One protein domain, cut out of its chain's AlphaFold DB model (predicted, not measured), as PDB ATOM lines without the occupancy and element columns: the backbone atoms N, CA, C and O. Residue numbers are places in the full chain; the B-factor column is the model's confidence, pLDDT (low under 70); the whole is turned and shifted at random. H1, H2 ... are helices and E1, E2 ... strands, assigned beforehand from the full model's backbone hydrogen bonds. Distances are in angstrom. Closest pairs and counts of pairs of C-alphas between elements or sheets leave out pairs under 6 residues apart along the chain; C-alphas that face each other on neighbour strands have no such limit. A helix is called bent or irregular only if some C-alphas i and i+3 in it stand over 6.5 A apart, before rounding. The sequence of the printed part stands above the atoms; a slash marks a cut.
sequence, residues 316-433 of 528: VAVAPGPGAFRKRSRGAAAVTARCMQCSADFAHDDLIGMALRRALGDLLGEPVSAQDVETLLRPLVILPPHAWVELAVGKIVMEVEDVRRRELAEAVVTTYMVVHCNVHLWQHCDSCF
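What this domain is: This is residues 316 to 433 of the 528 residues of the protein "Helitron_like_N domain-containing protein" of Porphyra umbilicalis (UniProt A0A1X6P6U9). Two long helices, H2 and H6, run opposite ways and cross at a moderate angle; H3 crosses both, and H5 packs on H6 with H4 beside it, making a helical body. From the other end of H2, a short hairpin, E1 and E2, forms a separate end of the domain, where the small helices H1 and H7 also lie, away from the helical body. The printed part has 118 residues, with seven named helices and two named strands in the order H1 E1 E2 H2 H3 H4 H5 H6 H7; the sheet is antiparallel and the class is mostly helix. The whole is loose, with a radius of gyration of the C-alphas of 16.8 A and spans of 49 by 38 by 23 A.

How they stand to each other: E1, residues 335 to 339, and E2, residues 345 to 347, form an antiparallel hairpin at 147 degrees, with N 336 and O 346 at 2.9 A and N 346 and O 337 at 2.9 A. Residues 316 to 317 pair antiparallel with residues 337 to 338 of E1. E1 is near H2, residues 350 to 364. The hub is H6, residues 403 to 421, which touches three helices. H6 and H2 touch, opposite ways at a steep tilt of 36 degrees, only just steep; their closest C-alphas, Leu 356 and Val 412, are 6.3 A apart. H3, residues 370 to 381, is about perpendicular to both: it touches H2 with residues 370 to 373 alone, closest C-alphas Arg 357 and Val 373 at 6.4 A, and H6 with residues 377 to 381 alone, closest C-alphas Val 381 and Met 417 at 6.7 A. H5, residues 392 to 399, touches H6 at a steep tilt of 55 degrees, opposite ways, closest C-alphas Val 397 and Arg 406 at 5.0 A. H4, residues 385 to 390, touches H5 only at the corner, closest C-alphas Val 389 and Lys 395 at 4.3 A. Every O i to N i+4 pair is within hydrogen-bond range in H2, H5 and H6, against 5 of 8 in H3 and 0 of 2 in H4, where 2 of 3 O i to N i+3 pairs are.

Where its parts are: H1, residues 322 to 325, begins at C-alpha 322 (33.064, -21.659, 37.437). E1 is 11.2 A long, H2 21.2 A, H3 16.6 A and H6 26.1 A. H3 is irregular, with C-alphas 376 and 379 7.0 A apart, and H4 only just, with 386 and 389 6.7 A apart. H6 begins at C-alpha 403 (42.860, -63.928, 46.788). H7, residues 430 to 433, ends at C-alpha 433 (39.826, -25.002, 25.231).

The domain as a whole: The C-alphas farthest apart, Pro 322 and Glu 401, are 48.9 A apart. The printed part has no cut and no long link. The mean pLDDT of the printed part is 90.1; residues 329 to 330 are under 70.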
ATOM      1  N   VAL A 316      32.241 -35.269  51.940       94.75
ATOM      2  CA  VAL A 316      31.176 -34.981  50.973       94.75
ATOM      3  C   VAL A 316      31.744 -34.309  49.729       94.75
ATOM      4  O   VAL A 316      32.750 -33.606  49.807       94.75
ATOM      5  N   ALA A 317      31.099 -34.535  48.584       94.38
ATOM      6  CA  ALA A 317      31.462 -33.888  47.330       94.38
ATOM      7  C   ALA A 317      31.210 -32.375  47.402       94.38
ATOM      8  O   ALA A 317      30.226 -31.925  47.993       94.38
ATOM      9  N   VAL A 318      32.082 -31.601  46.766       94.31
ATOM     10  CA  VAL A 318      31.940 -30.156  46.586       94.31
ATOM     11  C   VAL A 318      31.726 -29.892  45.102       94.31
ATOM     12  O   VAL A 318      32.553 -30.273  44.273       94.31
ATOM     13  N   ALA A 319      30.612 -29.239  44.769       88.88
ATOM     14  CA  ALA A 319      30.320 -28.867  43.392       88.88
ATOM     15  C   ALA A 319      31.375 -27.864  42.885       88.88
ATOM     16  O   ALA A 319      31.655 -26.863  43.557       88.88
ATOM     17  N   PRO A 320      31.982 -28.102  41.713       84.75
ATOM     18  CA  PRO A 320      33.024 -27.228  41.203       84.75
ATOM     19  C   PRO A 320      32.472 -25.872  40.764       84.75
ATOM     20  O   PRO A 320      31.579 -25.775  39.925       84.75
ATOM     21  N   GLY A 321      33.051 -24.796  41.300       82.25
ATOM     22  CA  GLY A 321      32.716 -23.437  40.876       82.25
ATOM     23  C   GLY A 321      33.202 -23.113  39.449       82.25
ATOM     24  O   GLY A 321      34.089 -23.791  38.926       82.25
ATOM     25  N   PRO A 322      32.726 -22.016  38.823       78.62
ATOM     26  CA  PRO A 322      33.064 -21.659  37.437       78.62
ATOM     27  C   PRO A 322      34.571 -21.545  37.151       78.62
ATOM     28  O   PRO A 322      35.037 -21.831  36.049       78.62
ATOM     29  N   GLY A 323      35.359 -21.143  38.155       79.00
ATOM     30  CA  GLY A 323      36.815 -21.029  38.055       79.00
ATOM     31  C   GLY A 323      37.569 -22.365  38.023       79.00
ATOM     32  O   GLY A 323      38.782 -22.349  37.811       79.00
ATOM     33  N   ALA A 324      36.897 -23.496  38.260       82.56
ATOM     34  CA  ALA A 324      37.474 -24.833  38.110       82.56
ATOM     35  C   ALA A 324      37.615 -25.236  36.634       82.56
ATOM     36  O   ALA A 324      38.488 -26.022  36.309       82.56
ATOM     37  N   PHE A 325      36.805 -24.647  35.747       83.00
ATOM     38  CA  PHE A 325      36.745 -24.974  34.318       83.00
ATOM     39  C   PHE A 325      37.579 -24.037  33.432       83.00
ATOM     40  O   PHE A 325      37.398 -24.006  32.214       83.00
ATOM     41  N   ARG A 326      38.452 -23.222  34.031       78.50
ATOM     42  CA  ARG A 326      39.300 -22.244  33.334       78.50
ATOM     43  C   ARG A 326      40.753 -22.697  33.352       78.50
ATOM     44  O   ARG A 326      41.173 -23.392  34.273       78.50
ATOM     45  N   LYS A 327      41.538 -22.280  32.354       75.75
ATOM     46  CA  LYS A 327      42.976 -22.582  32.308       75.75
ATOM     47  C   LYS A 327      43.662 -21.972  33.531       75.75
ATOM     48  O   LYS A 327      43.468 -20.789  33.813       75.75
ATOM     49  N   ARG A 328      44.479 -22.757  34.235       73.81
ATOM     50  CA  ARG A 328      45.256 -22.288  35.390       73.81
ATOM     51  C   ARG A 328      46.739 -22.478  35.118       73.81
ATOM     52  O   ARG A 328      47.206 -23.600  34.986       73.81
ATOM     53  N   SER A 329      47.483 -21.378  35.053       65.81
ATOM     54  CA  SER A 329      48.947 -21.412  34.925       65.81
ATOM     55  C   SER A 329      49.662 -21.550  36.275       65.81
ATOM     56  O   SER A 329      50.804 -21.999  36.308       65.81
ATOM     57  N   ARG A 330      49.014 -21.163  37.385       66.75
ATOM     58  CA  ARG A 330      49.530 -21.226  38.767       66.75
ATOM     59  C   ARG A 330      48.383 -21.461  39.761       66.75
ATOM     60  O   ARG A 330      47.241 -21.118  39.461       66.75
ATOM     61  N   GLY A 331      48.692 -22.005  40.941       77.50
ATOM     62  CA  GLY A 331      47.743 -22.201  42.048       77.50
ATOM     63  C   GLY A 331      47.543 -23.667  42.435       77.50
ATOM     64  O   GLY A 331      48.362 -24.512  42.090       77.50
ATOM     65  N   ALA A 332      46.457 -23.951  43.154       83.12
ATOM     66  CA  ALA A 332      46.044 -25.301  43.527       83.12
ATOM     67  C   ALA A 332      44.895 -25.801  42.636       83.12
ATOM     68  O   ALA A 332      44.188 -25.008  41.993       83.12
ATOM     69  N   ALA A 333      44.695 -27.117  42.616       88.06
ATOM     70  CA  ALA A 333      43.517 -27.724  42.012       88.06
ATOM     71  C   ALA A 333      42.229 -27.251  42.712       88.06
ATOM     72  O   ALA A 333      42.247 -26.802  43.858       88.06
ATOM     73  N   ALA A 334      41.100 -27.313  42.006       90.25
ATOM     74  CA  ALA A 334      39.809 -27.012  42.617       90.25
ATOM     75  C   ALA A 334      39.461 -28.069  43.676       90.25
ATOM     76  O   ALA A 334      39.666 -29.260  43.437       90.25
ATOM     77  N   VAL A 335      38.908 -27.618  44.803       93.62
ATOM     78  CA  VAL A 335      38.371 -28.490  45.853       93.62
ATOM     79  C   VAL A 335      37.199 -29.278  45.281       93.62
ATOM     80  O   VAL A 335      36.270 -28.686  44.728       93.62
ATOM     81  N   THR A 336      37.258 -30.599  45.406       94.19
ATOM     82  CA  THR A 336      36.215 -31.517  44.925       94.19
ATOM     83  C   THR A 336      35.553 -32.293  46.051       94.19
ATOM     84  O   THR A 336      34.459 -32.821  45.865       94.19
ATOM     85  N   ALA A 337      36.154 -32.313  47.242       95.19
ATOM     86  CA  ALA A 337      35.552 -32.899  48.426       95.19
ATOM     87  C   ALA A 337      35.952 -32.148  49.701       95.19
ATOM     88  O   ALA A 337      37.020 -31.540  49.770       95.19
ATOM     89  N   ARG A 338      35.096 -32.208  50.724       96.06
ATOM     90  CA  ARG A 338      35.301 -31.542  52.016       96.06
ATOM     91  C   ARG A 338      34.821 -32.407  53.174       96.06
ATOM     92  O   ARG A 338      33.815 -33.107  53.062       96.06
ATOM     93  N   CYS A 339      35.514 -32.341  54.307       96.44
ATOM     94  CA  CYS A 339      35.019 -32.906  55.563       96.44
ATOM     95  C   CYS A 339      33.908 -32.030  56.157       96.44
ATOM     96  O   CYS A 339      34.114 -30.839  56.378       96.44
ATOM     97  N   MET A 340      32.770 -32.627  56.514       95.94
ATOM     98  CA  MET A 340      31.646 -31.911  57.131       95.94
ATOM     99  C   MET A 340      31.945 -31.313  58.514       95.94
ATOM    100  O   MET A 340      31.223 -30.422  58.941       95.94
ATOM    101  N   GLN A 341      32.964 -31.812  59.221       95.56
ATOM    102  CA  GLN A 341      33.238 -31.419  60.609       95.56
ATOM    103  C   GLN A 341      34.430 -30.464  60.711       95.56
ATOM    104  O   GLN A 341      34.286 -29.330  61.148       95.56
ATOM    105  N   CYS A 342      35.617 -30.891  60.269       95.38
ATOM    106  CA  CYS A 342      36.819 -30.052  60.349       95.38
ATOM    107  C   CYS A 342      37.005 -29.114  59.148       95.38
ATOM    108  O   CYS A 342      37.976 -28.367  59.121       95.38
ATOM    109  N   SER A 343      36.120 -29.168  58.145       94.69
ATOM    110  CA  SER A 343      36.225 -28.380  56.905       94.69
ATOM    111  C   SER A 343      37.521 -28.590  56.110       94.69
ATOM    112  O   SER A 343      37.849 -27.771  55.258       94.69
ATOM    113  N   ALA A 344      38.242 -29.691  56.353       95.69
ATOM    114  CA  ALA A 344      39.392 -30.081  55.545       95.69
ATOM    115  C   ALA A 344      38.988 -30.241  54.075       95.69
ATOM    116  O   ALA A 344      38.020 -30.950  53.778       95.69
ATOM    117  N   ASP A 345      39.749 -29.598  53.194       95.31
ATOM    118  CA  ASP A 345      39.555 -29.612  51.749       95.31
ATOM    119  C   ASP A 345      40.431 -30.667  51.086       95.31
ATOM    120  O   ASP A 345      41.598 -30.841  51.438       95.31
ATOM    121  N   PHE A 346      39.856 -31.337  50.092       94.81
ATOM    122  CA  PHE A 346      40.536 -32.309  49.254       94.81
ATOM    123  C   PHE A 346      40.316 -31.950  47.785       94.81
ATOM    124  O   PHE A 346      39.202 -31.607  47.364       94.81
ATOM    125  N   ALA A 347      41.380 -32.034  47.001       92.50
ATOM    126  CA  ALA A 347      41.392 -31.704  45.589       92.50
ATOM    127  C   ALA A 347      42.082 -32.803  44.769       92.50
ATOM    128  O   ALA A 347      42.831 -33.622  45.288       92.50
ATOM    129  N   HIS A 348      41.831 -32.784  43.460       90.12
ATOM    130  CA  HIS A 348      42.499 -33.615  42.454       90.12
ATOM    131  C   HIS A 348      42.601 -35.114  42.791       90.12
ATOM    132  O   HIS A 348      41.664 -35.854  42.505       90.12
ATOM    133  N   ASP A 349      43.733 -35.550  43.342       91.06
ATOM    134  CA  ASP A 349      44.079 -36.927  43.685       91.06
ATOM    135  C   ASP A 349      44.390 -37.119  45.183       91.06
ATOM    136  O   ASP A 349      44.771 -38.220  45.581       91.06
ATOM    137  N   ASP A 350      44.153 -36.116  46.040       93.50
ATOM    138  CA  ASP A 350      44.465 -36.155  47.481       93.50
ATOM    139  C   ASP A 350      43.884 -37.400  48.172       93.50
ATOM    140  O   ASP A 350      44.579 -38.151  48.866       93.50
ATOM    141  N   LEU A 351      42.592 -37.650  47.945       95.19
ATOM    142  CA  LEU A 351      41.870 -38.784  48.522       95.19
ATOM    143  C   LEU A 351      42.362 -40.133  47.978       95.19
ATOM    144  O   LEU A 351      42.410 -41.117  48.720       95.19
ATOM    145  N   ILE A 352      42.770 -40.175  46.706       95.69
ATOM    146  CA  ILE A 352      43.356 -41.365  46.082       95.69
ATOM    147  C   ILE A 352      44.739 -41.637  46.688       95.69
ATOM    148  O   ILE A 352      45.028 -42.770  47.070       95.69
ATOM    149  N   GLY A 353      45.567 -40.604  46.862       95.00
ATOM    150  CA  GLY A 353      46.883 -40.710  47.495       95.00
ATOM    151  C   GLY A 353      46.810 -41.150  48.961       95.00
ATOM    152  O   GLY A 353      47.684 -41.868  49.449       95.00
ATOM    153  N   MET A 354      45.759 -40.771  49.691       94.62
ATOM    154  CA  MET A 354      45.481 -41.308  51.032       94.62
ATOM    155  C   MET A 354      45.102 -42.794  50.991       94.62
ATOM    156  O   MET A 354      45.615 -43.575  51.796       94.62
ATOM    157  N   ALA A 355      44.241 -43.196  50.052       95.75
ATOM    158  CA  ALA A 355      43.849 -44.595  49.882       95.75
ATOM    159  C   ALA A 355      45.040 -45.485  49.486       95.75
ATOM    160  O   ALA A 355      45.185 -46.574  50.038       95.75
ATOM    161  N   LEU A 356      45.919 -45.000  48.601       96.56
ATOM    162  CA  LEU A 356      47.155 -45.681  48.201       96.56
ATOM    163  C   LEU A 356      48.087 -45.931  49.386       96.56
ATOM    164  O   LEU A 356      48.516 -47.062  49.579       96.56
ATOM    165  N   ARG A 357      48.359 -44.906  50.206       95.38
ATOM    166  CA  ARG A 357      49.219 -45.040  51.398       95.38
ATOM    167  C   ARG A 357      48.701 -46.100  52.360       95.38
ATOM    168  O   ARG A 357      49.459 -46.961  52.790       95.38
ATOM    169  N   ARG A 358      47.401 -46.057  52.663       94.81
ATOM    170  CA  ARG A 358      46.770 -47.037  53.552       94.81
ATOM    171  C   ARG A 358      46.842 -48.447  52.967       94.81
ATOM    172  O   ARG A 358      47.309 -49.348  53.644       94.81
ATOM    173  N   ALA A 359      46.409 -48.628  51.721       96.31
ATOM    174  CA  ALA A 359      46.381 -49.943  51.084       96.31
ATOM    175  C   ALA A 359      47.784 -50.543  50.928       96.31
ATOM    176  O   ALA A 359      47.962 -51.743  51.120       96.31
ATOM    177  N   LEU A 360      48.786 -49.716  50.618       96.12
ATOM    178  CA  LEU A 360      50.171 -50.163  50.539       96.12
ATOM    179  C   LEU A 360      50.712 -50.541  51.924       96.12
ATOM    180  O   LEU A 360      51.359 -51.574  52.046       96.12
ATOM    181  N   GLY A 361      50.385 -49.776  52.968       95.44
ATOM    182  CA  GLY A 361      50.746 -50.145  54.336       95.44
ATOM    183  C   GLY A 361      50.078 -51.435  54.811       95.44
ATOM    184  O   GLY A 361      50.747 -52.294  55.379       95.44
ATOM    185  N   ASP A 362      48.800 -51.639  54.480       94.94
ATOM    186  CA  ASP A 362      48.075 -52.886  54.754       94.94
ATOM    187  C   ASP A 362      48.732 -54.089  54.038       94.94
ATOM    188  O   ASP A 362      48.808 -55.185  54.593       94.94
ATOM    189  N   LEU A 363      49.239 -53.897  52.811       95.19
ATOM    190  CA  LEU A 363      49.933 -54.941  52.044       95.19
ATOM    191  C   LEU A 363      51.332 -55.263  52.569       95.19
ATOM    192  O   LEU A 363      51.758 -56.416  52.459       95.19
ATOM    193  N   LEU A 364      52.059 -54.264  53.069       92.44
ATOM    194  CA  LEU A 364      53.441 -54.413  53.536       92.44
ATOM    195  C   LEU A 364      53.530 -54.724  55.035       92.44
ATOM    196  O   LEU A 364      54.544 -55.248  55.484       92.44
ATOM    197  N   GLY A 365      52.460 -54.476  55.792       93.81
ATOM    198  CA  GLY A 365      52.424 -54.668  57.241       93.81
ATOM    199  C   GLY A 365      53.107 -53.548  58.030       93.81
ATOM    200  O   GLY A 365      53.361 -53.716  59.219       93.81
ATOM    201  N   GLU A 366      53.396 -52.412  57.394       93.75
ATOM    202  CA  GLU A 366      54.062 -51.263  58.008       93.75
ATOM    203  C   GLU A 366      53.472 -49.934  57.505       93.75
ATOM    204  O   GLU A 366      52.912 -49.884  56.410       93.75
ATOM    205  N   PRO A 367      53.547 -48.836  58.277       93.25
ATOM    206  CA  PRO A 367      53.102 -47.526  57.811       93.25
ATOM    207  C   PRO A 367      53.924 -47.031  56.614       93.25
ATOM    208  O   PRO A 367      55.148 -47.096  56.625       93.25
ATOM    209  N   VAL A 368      53.245 -46.463  55.615       94.62
ATOM    210  CA  VAL A 368      53.854 -46.020  54.352       94.62
ATOM    211  C   VAL A 368      53.636 -44.518  54.159       94.62
ATOM    212  O   VAL A 368      52.503 -44.021  54.211       94.62
ATOM    213  N   SER A 369      54.715 -43.775  53.912       93.88
ATOM    214  CA  SER A 369      54.667 -42.343  53.598       93.88
ATOM    215  C   SER A 369      54.319 -42.082  52.124       93.88
ATOM    216  O   SER A 369      54.304 -42.979  51.285       93.88
ATOM    217  N   ALA A 370      54.052 -40.822  51.765       90.19
ATOM    218  CA  ALA A 370      53.839 -40.459  50.359       90.19
ATOM    219  C   ALA A 370      55.094 -40.697  49.495       90.19
ATOM    220  O   ALA A 370      54.983 -41.099  48.339       90.19
ATOM    221  N   GLN A 371      56.285 -40.498  50.070       92.12
ATOM    222  CA  GLN A 371      57.549 -40.750  49.382       92.12
ATOM    223  C   GLN A 371      57.772 -42.249  49.147       92.12
ATOM    224  O   GLN A 371      58.313 -42.633  48.108       92.12
ATOM    225  N   ASP A 372      57.323 -43.091  50.076       92.19
ATOM    226  CA  ASP A 372      57.407 -44.545  49.938       92.19
ATOM    227  C   ASP A 372      56.489 -45.040  48.819       92.19
ATOM    228  O   ASP A 372      56.923 -45.849  48.005       92.19
ATOM    229  N   VAL A 373      55.268 -44.495  48.699       93.12
ATOM    230  CA  VAL A 373      54.365 -44.799  47.570       93.12
ATOM    231  C   VAL A 373      55.057 -44.531  46.236       93.12
ATOM    232  O   VAL A 373      55.097 -45.418  45.384       93.12
ATOM    233  N   GLU A 374      55.651 -43.347  46.056       90.75
ATOM    234  CA  GLU A 374      56.389 -43.040  44.826       90.75
ATOM    235  C   GLU A 374      57.585 -43.975  44.636       90.75
ATOM    236  O   GLU A 374      57.775 -44.530  43.559       90.75
ATOM    237  N   THR A 375      58.381 -44.210  45.675       88.88
ATOM    238  CA  THR A 375      59.593 -45.034  45.569       88.88
ATOM    239  C   THR A 375      59.275 -46.487  45.202       88.88
ATOM    240  O   THR A 375      59.966 -47.084  44.375       88.88
ATOM    241  N   LEU A 376      58.216 -47.048  45.785       90.06
ATOM    242  CA  LEU A 376      57.833 -48.450  45.626       90.06
ATOM    243  C   LEU A 376      57.023 -48.704  44.351       90.06
ATOM    244  O   LEU A 376      57.173 -49.761  43.738       90.06
ATOM    245  N   LEU A 377      56.169 -47.760  43.941       92.25
ATOM    246  CA  LEU A 377      55.238 -47.966  42.829       92.25
ATOM    247  C   LEU A 377      55.706 -47.338  41.511       92.25
ATOM    248  O   LEU A 377      55.333 -47.836  40.447       92.25
ATOM    249  N   ARG A 378      56.569 -46.308  41.521       89.62
ATOM    250  CA  ARG A 378      57.053 -45.652  40.288       89.62
ATOM    251  C   ARG A 378      57.648 -46.608  39.250       89.62
ATOM    252  O   ARG A 378      57.402 -46.373  38.060       89.62
ATOM    253  N   PRO A 379      58.381 -47.679  39.624       88.62
ATOM    254  CA  PRO A 379      58.862 -48.666  38.662       88.62
ATOM    255  C   PRO A 379      57.753 -49.317  37.827       88.62
ATOM    256  O   PRO A 379      57.991 -49.604  36.658       88.62
ATOM    257  N   LEU A 380      56.530 -49.470  38.355       88.75
ATOM    258  CA  LEU A 380      55.405 -50.077  37.631       88.75
ATOM    259  C   LEU A 380      55.117 -49.349  36.310       88.75
ATOM    260  O   LEU A 380      54.892 -49.974  35.281       88.75
ATOM    261  N   VAL A 381      55.186 -48.016  36.320       87.38
ATOM    262  CA  VAL A 381      54.890 -47.151  35.163       87.38
ATOM    263  C   VAL A 381      56.035 -47.141  34.136       87.38
ATOM    264  O   VAL A 381      55.872 -46.662  33.013       87.38
ATOM    265  N   ILE A 382      57.216 -47.617  34.531       86.25
ATOM    266  CA  ILE A 382      58.451 -47.590  33.737       86.25
ATOM    267  C   ILE A 382      58.703 -48.954  33.091       86.25
ATOM    268  O   ILE A 382      59.141 -49.022  31.937       86.25
ATOM    269  N   LEU A 383      58.451 -50.015  33.855       86.12
ATOM    270  CA  LEU A 383      58.727 -51.397  33.507       86.12
ATOM    271  C   LEU A 383      57.584 -52.032  32.714       86.12
ATOM    272  O   LEU A 383      56.414 -51.732  32.963       86.12
ATOM    273  N   PRO A 384      57.898 -52.954  31.789       84.94
ATOM    274  CA  PRO A 384      56.872 -53.792  31.188       84.94
ATOM    275  C   PRO A 384      56.204 -54.681  32.262       84.94
ATOM    276  O   PRO A 384      56.896 -55.123  33.180       84.94
ATOM    277  N   PRO A 385      54.901 -55.011  32.141       86.94
ATOM    278  CA  PRO A 385      54.171 -55.723  33.197       86.94
ATOM    279  C   PRO A 385      54.762 -57.059  33.650       86.94
ATOM    280  O   PRO A 385      54.706 -57.381  34.830       86.94
ATOM    281  N   HIS A 386      55.392 -57.819  32.751       85.00
ATOM    282  CA  HIS A 386      56.034 -59.087  33.121       85.00
ATOM    283  C   HIS A 386      57.180 -58.919  34.133       85.00
ATOM    284  O   HIS A 386      57.476 -59.852  34.868       85.00
ATOM    285  N   ALA A 387      57.813 -57.744  34.181       87.38
ATOM    286  CA  ALA A 387      58.909 -57.444  35.098       87.38
ATOM    287  C   ALA A 387      58.420 -56.964  36.472       87.38
ATOM    288  O   ALA A 387      59.225 -56.703  37.363       87.38
ATOM    289  N   TRP A 388      57.105 -56.819  36.674       88.56
ATOM    290  CA  TRP A 388      56.560 -56.406  37.968       88.56
ATOM    291  C   TRP A 388      56.748 -57.466  39.054       88.56
ATOM    292  O   TRP A 388      56.701 -57.114  40.229       88.56
ATOM    293  N   VAL A 389      57.019 -58.723  38.690       88.94
ATOM    294  CA  VAL A 389      57.365 -59.797  39.636       88.94
ATOM    295  C   VAL A 389      58.574 -59.447  40.518       88.94
ATOM    296  O   VAL A 389      58.654 -59.878  41.664       88.94
ATOM    297  N   GLU A 390      59.466 -58.581  40.031       86.31
ATOM    298  CA  GLU A 390      60.635 -58.086  40.772       86.31
ATOM    299  C   GLU A 390      60.282 -56.995  41.805       86.31
ATOM    300  O   GLU A 390      61.114 -56.581  42.612       86.31
ATOM    301  N   LEU A 391      59.046 -56.492  41.793       88.50
ATOM    302  CA  LEU A 391      58.560 -55.459  42.706       88.50
ATOM    303  C   LEU A 391      57.716 -56.096  43.806       88.50
ATOM    304  O   LEU A 391      56.896 -56.962  43.526       88.50
ATOM    305  N   ALA A 392      57.817 -55.603  45.044       89.81
ATOM    306  CA  ALA A 392      57.082 -56.165  46.183       89.81
ATOM    307  C   ALA A 392      55.570 -56.313  45.916       89.81
ATOM    308  O   ALA A 392      54.999 -57.376  46.142       89.81
ATOM    309  N   VAL A 393      54.925 -55.273  45.376       92.75
ATOM    310  CA  VAL A 393      53.486 -55.310  45.063       92.75
ATOM    311  C   VAL A 393      53.190 -56.172  43.835       92.75
ATOM    312  O   VAL A 393      52.212 -56.912  43.837       92.75
ATOM    313  N   GLY A 394      54.029 -56.120  42.796       91.69
ATOM    314  CA  GLY A 394      53.815 -56.919  41.588       91.69
ATOM    315  C   GLY A 394      54.007 -58.418  41.830       91.69
ATOM    316  O   GLY A 394      53.224 -59.219  41.328       91.69
ATOM    317  N   LYS A 395      54.938 -58.796  42.709       91.75
ATOM    318  CA  LYS A 395      55.084 -60.163  43.216       91.75
ATOM    319  C   LYS A 395      53.811 -60.657  43.903       91.75
ATOM    320  O   LYS A 395      53.383 -61.779  43.659       91.75
ATOM    321  N   ILE A 396      53.161 -59.809  44.706       94.75
ATOM    322  CA  ILE A 396      51.871 -60.152  45.329       94.75
ATOM    323  C   ILE A 396      50.791 -60.376  44.265       94.75
ATOM    324  O   ILE A 396      50.032 -61.332  44.367       94.75
ATOM    325  N   VAL A 397      50.738 -59.538  43.227       92.56
ATOM    326  CA  VAL A 397      49.787 -59.720  42.117       92.56
ATOM    327  C   VAL A 397      50.013 -61.053  41.392       92.56
ATOM    328  O   VAL A 397      49.050 -61.729  41.041       92.56
ATOM    329  N   MET A 398      51.270 -61.433  41.160       90.00
ATOM    330  CA  MET A 398      51.618 -62.533  40.255       90.00
ATOM    331  C   MET A 398      51.771 -63.899  40.935       90.00
ATOM    332  O   MET A 398      51.514 -64.911  40.288       90.00
ATOM    333  N   GLU A 399      52.184 -63.951  42.204       91.50
ATOM    334  CA  GLU A 399      52.600 -65.202  42.862       91.50
ATOM    335  C   GLU A 399      51.800 -65.556  44.123       91.50
ATOM    336  O   GLU A 399      51.834 -66.703  44.562       91.50
ATOM    337  N   VAL A 400      51.093 -64.605  44.743       91.88
ATOM    338  CA  VAL A 400      50.401 -64.863  46.016       91.88
ATOM    339  C   VAL A 400      49.048 -65.536  45.784       91.88
ATOM    340  O   VAL A 400      48.204 -65.041  45.040       91.88
ATOM    341  N   GLU A 401      48.827 -66.655  46.480       93.44
ATOM    342  CA  GLU A 401      47.584 -67.435  46.405       93.44
ATOM    343  C   GLU A 401      46.416 -66.812  47.188       93.44
ATOM    344  O   GLU A 401      45.257 -67.026  46.829       93.44
ATOM    345  N   ASP A 402      46.695 -66.027  48.239       95.38
ATOM    346  CA  ASP A 402      45.659 -65.317  49.001       95.38
ATOM    347  C   ASP A 402      44.931 -64.320  48.089       95.38
ATOM    348  O   ASP A 402      45.453 -63.259  47.735       95.38
ATOM    349  N   VAL A 403      43.696 -64.678  47.728       95.38
ATOM    350  CA  VAL A 403      42.860 -63.928  46.788       95.38
ATOM    351  C   VAL A 403      42.641 -62.495  47.257       95.38
ATOM    352  O   VAL A 403      42.779 -61.571  46.463       95.38
ATOM    353  N   ARG A 404      42.367 -62.283  48.547       95.12
ATOM    354  CA  ARG A 404      42.067 -60.952  49.086       95.12
ATOM    355  C   ARG A 404      43.303 -60.059  49.055       95.12
ATOM    356  O   ARG A 404      43.206 -58.872  48.735       95.12
ATOM    357  N   ARG A 405      44.469 -60.613  49.391       95.62
ATOM    358  CA  ARG A 405      45.745 -59.896  49.334       95.62
ATOM    359  C   ARG A 405      46.135 -59.577  47.890       95.62
ATOM    360  O   ARG A 405      46.579 -58.461  47.624       95.62
ATOM    361  N   ARG A 406      45.922 -60.518  46.966       95.94
ATOM    362  CA  ARG A 406      46.156 -60.327  45.530       95.94
ATOM    363  C   ARG A 406      45.245 -59.249  44.941       95.94
ATOM    364  O   ARG A 406      45.744 -58.331  44.301       95.94
ATOM    365  N   GLU A 407      43.945 -59.291  45.228       95.50
ATOM    366  CA  GLU A 407      42.973 -58.277  44.787       95.50
ATOM    367  C   GLU A 407      43.314 -56.878  45.318       95.50
ATOM    368  O   GLU A 407      43.219 -55.888  44.590       95.50
ATOM    369  N   LEU A 408      43.766 -56.775  46.575       96.75
ATOM    370  CA  LEU A 408      44.230 -55.503  47.130       96.75
ATOM    371  C   LEU A 408      45.484 -54.993  46.403       96.75
ATOM    372  O   LEU A 408      45.570 -53.801  46.105       96.75
ATOM    373  N   ALA A 409      46.437 -55.872  46.079       96.69
ATOM    374  CA  ALA A 409      47.626 -55.512  45.310       96.69
ATOM    375  C   ALA A 409      47.282 -55.075  43.878       96.69
ATOM    376  O   ALA A 409      47.776 -54.042  43.423       96.69
ATOM    377  N   GLU A 410      46.374 -55.776  43.197       96.00
ATOM    378  CA  GLU A 410      45.861 -55.374  41.882       96.00
ATOM    379  C   GLU A 410      45.169 -54.009  41.938       96.00
ATOM    380  O   GLU A 410      45.374 -53.167  41.057       96.00
ATOM    381  N   ALA A 411      44.393 -53.747  42.995       96.94
ATOM    382  CA  ALA A 411      43.758 -52.454  43.211       96.94
ATOM    383  C   ALA A 411      44.791 -51.340  43.449       96.94
ATOM    384  O   ALA A 411      44.625 -50.244  42.907       96.94
ATOM    385  N   VAL A 412      45.869 -51.603  44.197       97.50
ATOM    386  CA  VAL A 412      46.988 -50.660  44.384       97.50
ATOM    387  C   VAL A 412      47.676 -50.357  43.054       97.50
ATOM    388  O   VAL A 412      47.787 -49.184  42.690       97.50
ATOM    389  N   VAL A 413      48.070 -51.388  42.296       95.88
ATOM    390  CA  VAL A 413      48.720 -51.232  40.984       95.88
ATOM    391  C   VAL A 413      47.821 -50.444  40.037       95.88
ATOM    392  O   VAL A 413      48.236 -49.422  39.493       95.88
ATOM    393  N   THR A 414      46.567 -50.864  39.879       96.00
ATOM    394  CA  THR A 414      45.615 -50.215  38.971       96.00
ATOM    395  C   THR A 414      45.358 -48.765  39.373       96.00
ATOM    396  O   THR A 414      45.363 -47.885  38.514       96.00
ATOM    397  N   THR A 415      45.175 -48.485  40.666       96.94
ATOM    398  CA  THR A 415      44.951 -47.117  41.163       96.94
ATOM    399  C   THR A 415      46.143 -46.216  40.859       96.94
ATOM    400  O   THR A 415      45.958 -45.127  40.315       96.94
ATOM    401  N   TYR A 416      47.363 -46.681  41.141       95.75
ATOM    402  CA  TYR A 416      48.582 -45.927  40.850       95.75
ATOM    403  C   TYR A 416      48.728 -45.657  39.345       95.75
ATOM    404  O   TYR A 416      48.988 -44.531  38.921       95.75
ATOM    405  N   MET A 417      48.455 -46.657  38.506       93.31
ATOM    406  CA  MET A 417      48.480 -46.488  37.052       93.31
ATOM    407  C   MET A 417      47.443 -45.489  36.542       93.31
ATOM    408  O   MET A 417      47.745 -44.696  35.651       93.31
ATOM    409  N   VAL A 418      46.229 -45.491  37.100       94.56
ATOM    410  CA  VAL A 418      45.192 -44.515  36.741       94.56
ATOM    411  C   VAL A 418      45.660 -43.099  37.048       94.56
ATOM    412  O   VAL A 418      45.554 -42.247  36.169       94.56
ATOM    413  N   VAL A 419      46.251 -42.858  38.221       93.00
ATOM    414  CA  VAL A 419      46.815 -41.544  38.578       93.00
ATOM    415  C   VAL A 419      47.886 -41.101  37.573       93.00
ATOM    416  O   VAL A 419      47.872 -39.962  37.113       93.00
ATOM    417  N   HIS A 420      48.767 -42.008  37.142       89.75
ATOM    418  CA  HIS A 420      49.884 -41.668  36.250       89.75
ATOM    419  C   HIS A 420      49.584 -41.659  34.747       89.75
ATOM    420  O   HIS A 420      50.405 -41.145  33.974       89.75
ATOM    421  N   CYS A 421      48.481 -42.269  34.317       89.31
ATOM    422  CA  CYS A 421      48.181 -42.468  32.898       89.31
ATOM    423  C   CYS A 421      46.787 -41.975  32.492       89.31
ATOM    424  O   CYS A 421      46.600 -41.643  31.327       89.31
ATOM    425  N   ASN A 422      45.816 -41.918  33.407       92.44
ATOM    426  CA  ASN A 422      44.398 -41.706  33.088       92.44
ATOM    427  C   ASN A 422      43.685 -40.671  33.972       92.44
ATOM    428  O   ASN A 422      42.455 -40.626  34.008       92.44
ATOM    429  N   VAL A 423      44.429 -39.782  34.625       91.62
ATOM    430  CA  VAL A 423      43.872 -38.602  35.292       91.62
ATOM    431  C   VAL A 423      44.041 -37.368  34.406       91.62
ATOM    432  O   VAL A 423      45.096 -37.124  33.820       91.62
ATOM    433  N   HIS A 424      42.973 -36.584  34.281       88.44
ATOM    434  CA  HIS A 424      42.995 -35.310  33.571       88.44
ATOM    435  C   HIS A 424      43.776 -34.267  34.366       88.44
ATOM    436  O   HIS A 424      43.470 -34.018  35.530       88.44
ATOM    437  N   LEU A 425      44.738 -33.598  33.727       87.50
ATOM    438  CA  LEU A 425      45.553 -32.583  34.392       87.50
ATOM    439  C   LEU A 425      44.684 -31.416  34.891       87.50
ATOM    440  O   LEU A 425      43.994 -30.751  34.106       87.50
ATOM    441  N   TRP A 426      44.766 -31.125  36.192       87.38
ATOM    442  CA  TRP A 426      43.962 -30.082  36.841       87.38
ATOM    443  C   TRP A 426      44.257 -28.666  36.324       87.38
ATOM    444  O   TRP A 426      43.385 -27.807  36.364       87.38
ATOM    445  N   GLN A 427      45.464 -28.422  35.804       85.94
ATOM    446  CA  GLN A 427      45.846 -27.138  35.194       85.94
ATOM    447  C   GLN A 427      45.164 -26.895  33.844       85.94
ATOM    448  O   GLN A 427      45.011 -25.744  33.426       85.94
ATOM    449  N   HIS A 428      44.734 -27.983  33.194       82.50
ATOM    450  CA  HIS A 428      44.245 -28.039  31.821       82.50
ATOM    451  C   HIS A 428      45.297 -27.599  30.780       82.50
ATOM    452  O   HIS A 428      46.033 -26.633  30.949       82.50
ATOM    453  N   CYS A 429      45.368 -28.304  29.651       76.00
ATOM    454  CA  CYS A 429      46.259 -27.958  28.534       76.00
ATOM    455  C   CYS A 429      45.518 -27.176  27.437       76.00
ATOM    456  O   CYS A 429      44.296 -27.174  27.406       76.00
ATOM    457  N   ASP A 430      46.198 -26.556  26.472       73.25
ATOM    458  CA  ASP A 430      45.518 -25.762  25.425       73.25
ATOM    459  C   ASP A 430      44.481 -26.549  24.614       73.25
ATOM    460  O   ASP A 430      43.438 -26.028  24.213       73.25
ATOM    461  N   SER A 431      44.693 -27.858  24.453       72.25
ATOM    462  CA  SER A 431      43.729 -28.730  23.777       72.25
ATOM    463  C   SER A 431      42.373 -28.845  24.499       72.25
ATOM    464  O   SER A 431      41.387 -29.297  23.905       72.25
ATOM    465  N   CYS A 432      42.305 -28.415  25.758       73.81
ATOM    466  CA  CYS A 432      41.118 -28.371  26.603       73.81
ATOM    467  C   CYS A 432      40.120 -27.283  26.171       73.81
ATOM    468  O   CYS A 432      38.916 -27.455  26.355       73.81
ATOM    469  N   PHE A 433      40.603 -26.212  25.537       73.56
ATOM    470  CA  PHE A 433      39.826 -25.002  25.231       73.56
ATOM    471  C   PHE A 433      39.524 -24.839  23.736       73.56
ATOM    472  O   PHE A 433      39.153 -23.764  23.276       73.56
TER     473      PHE A 433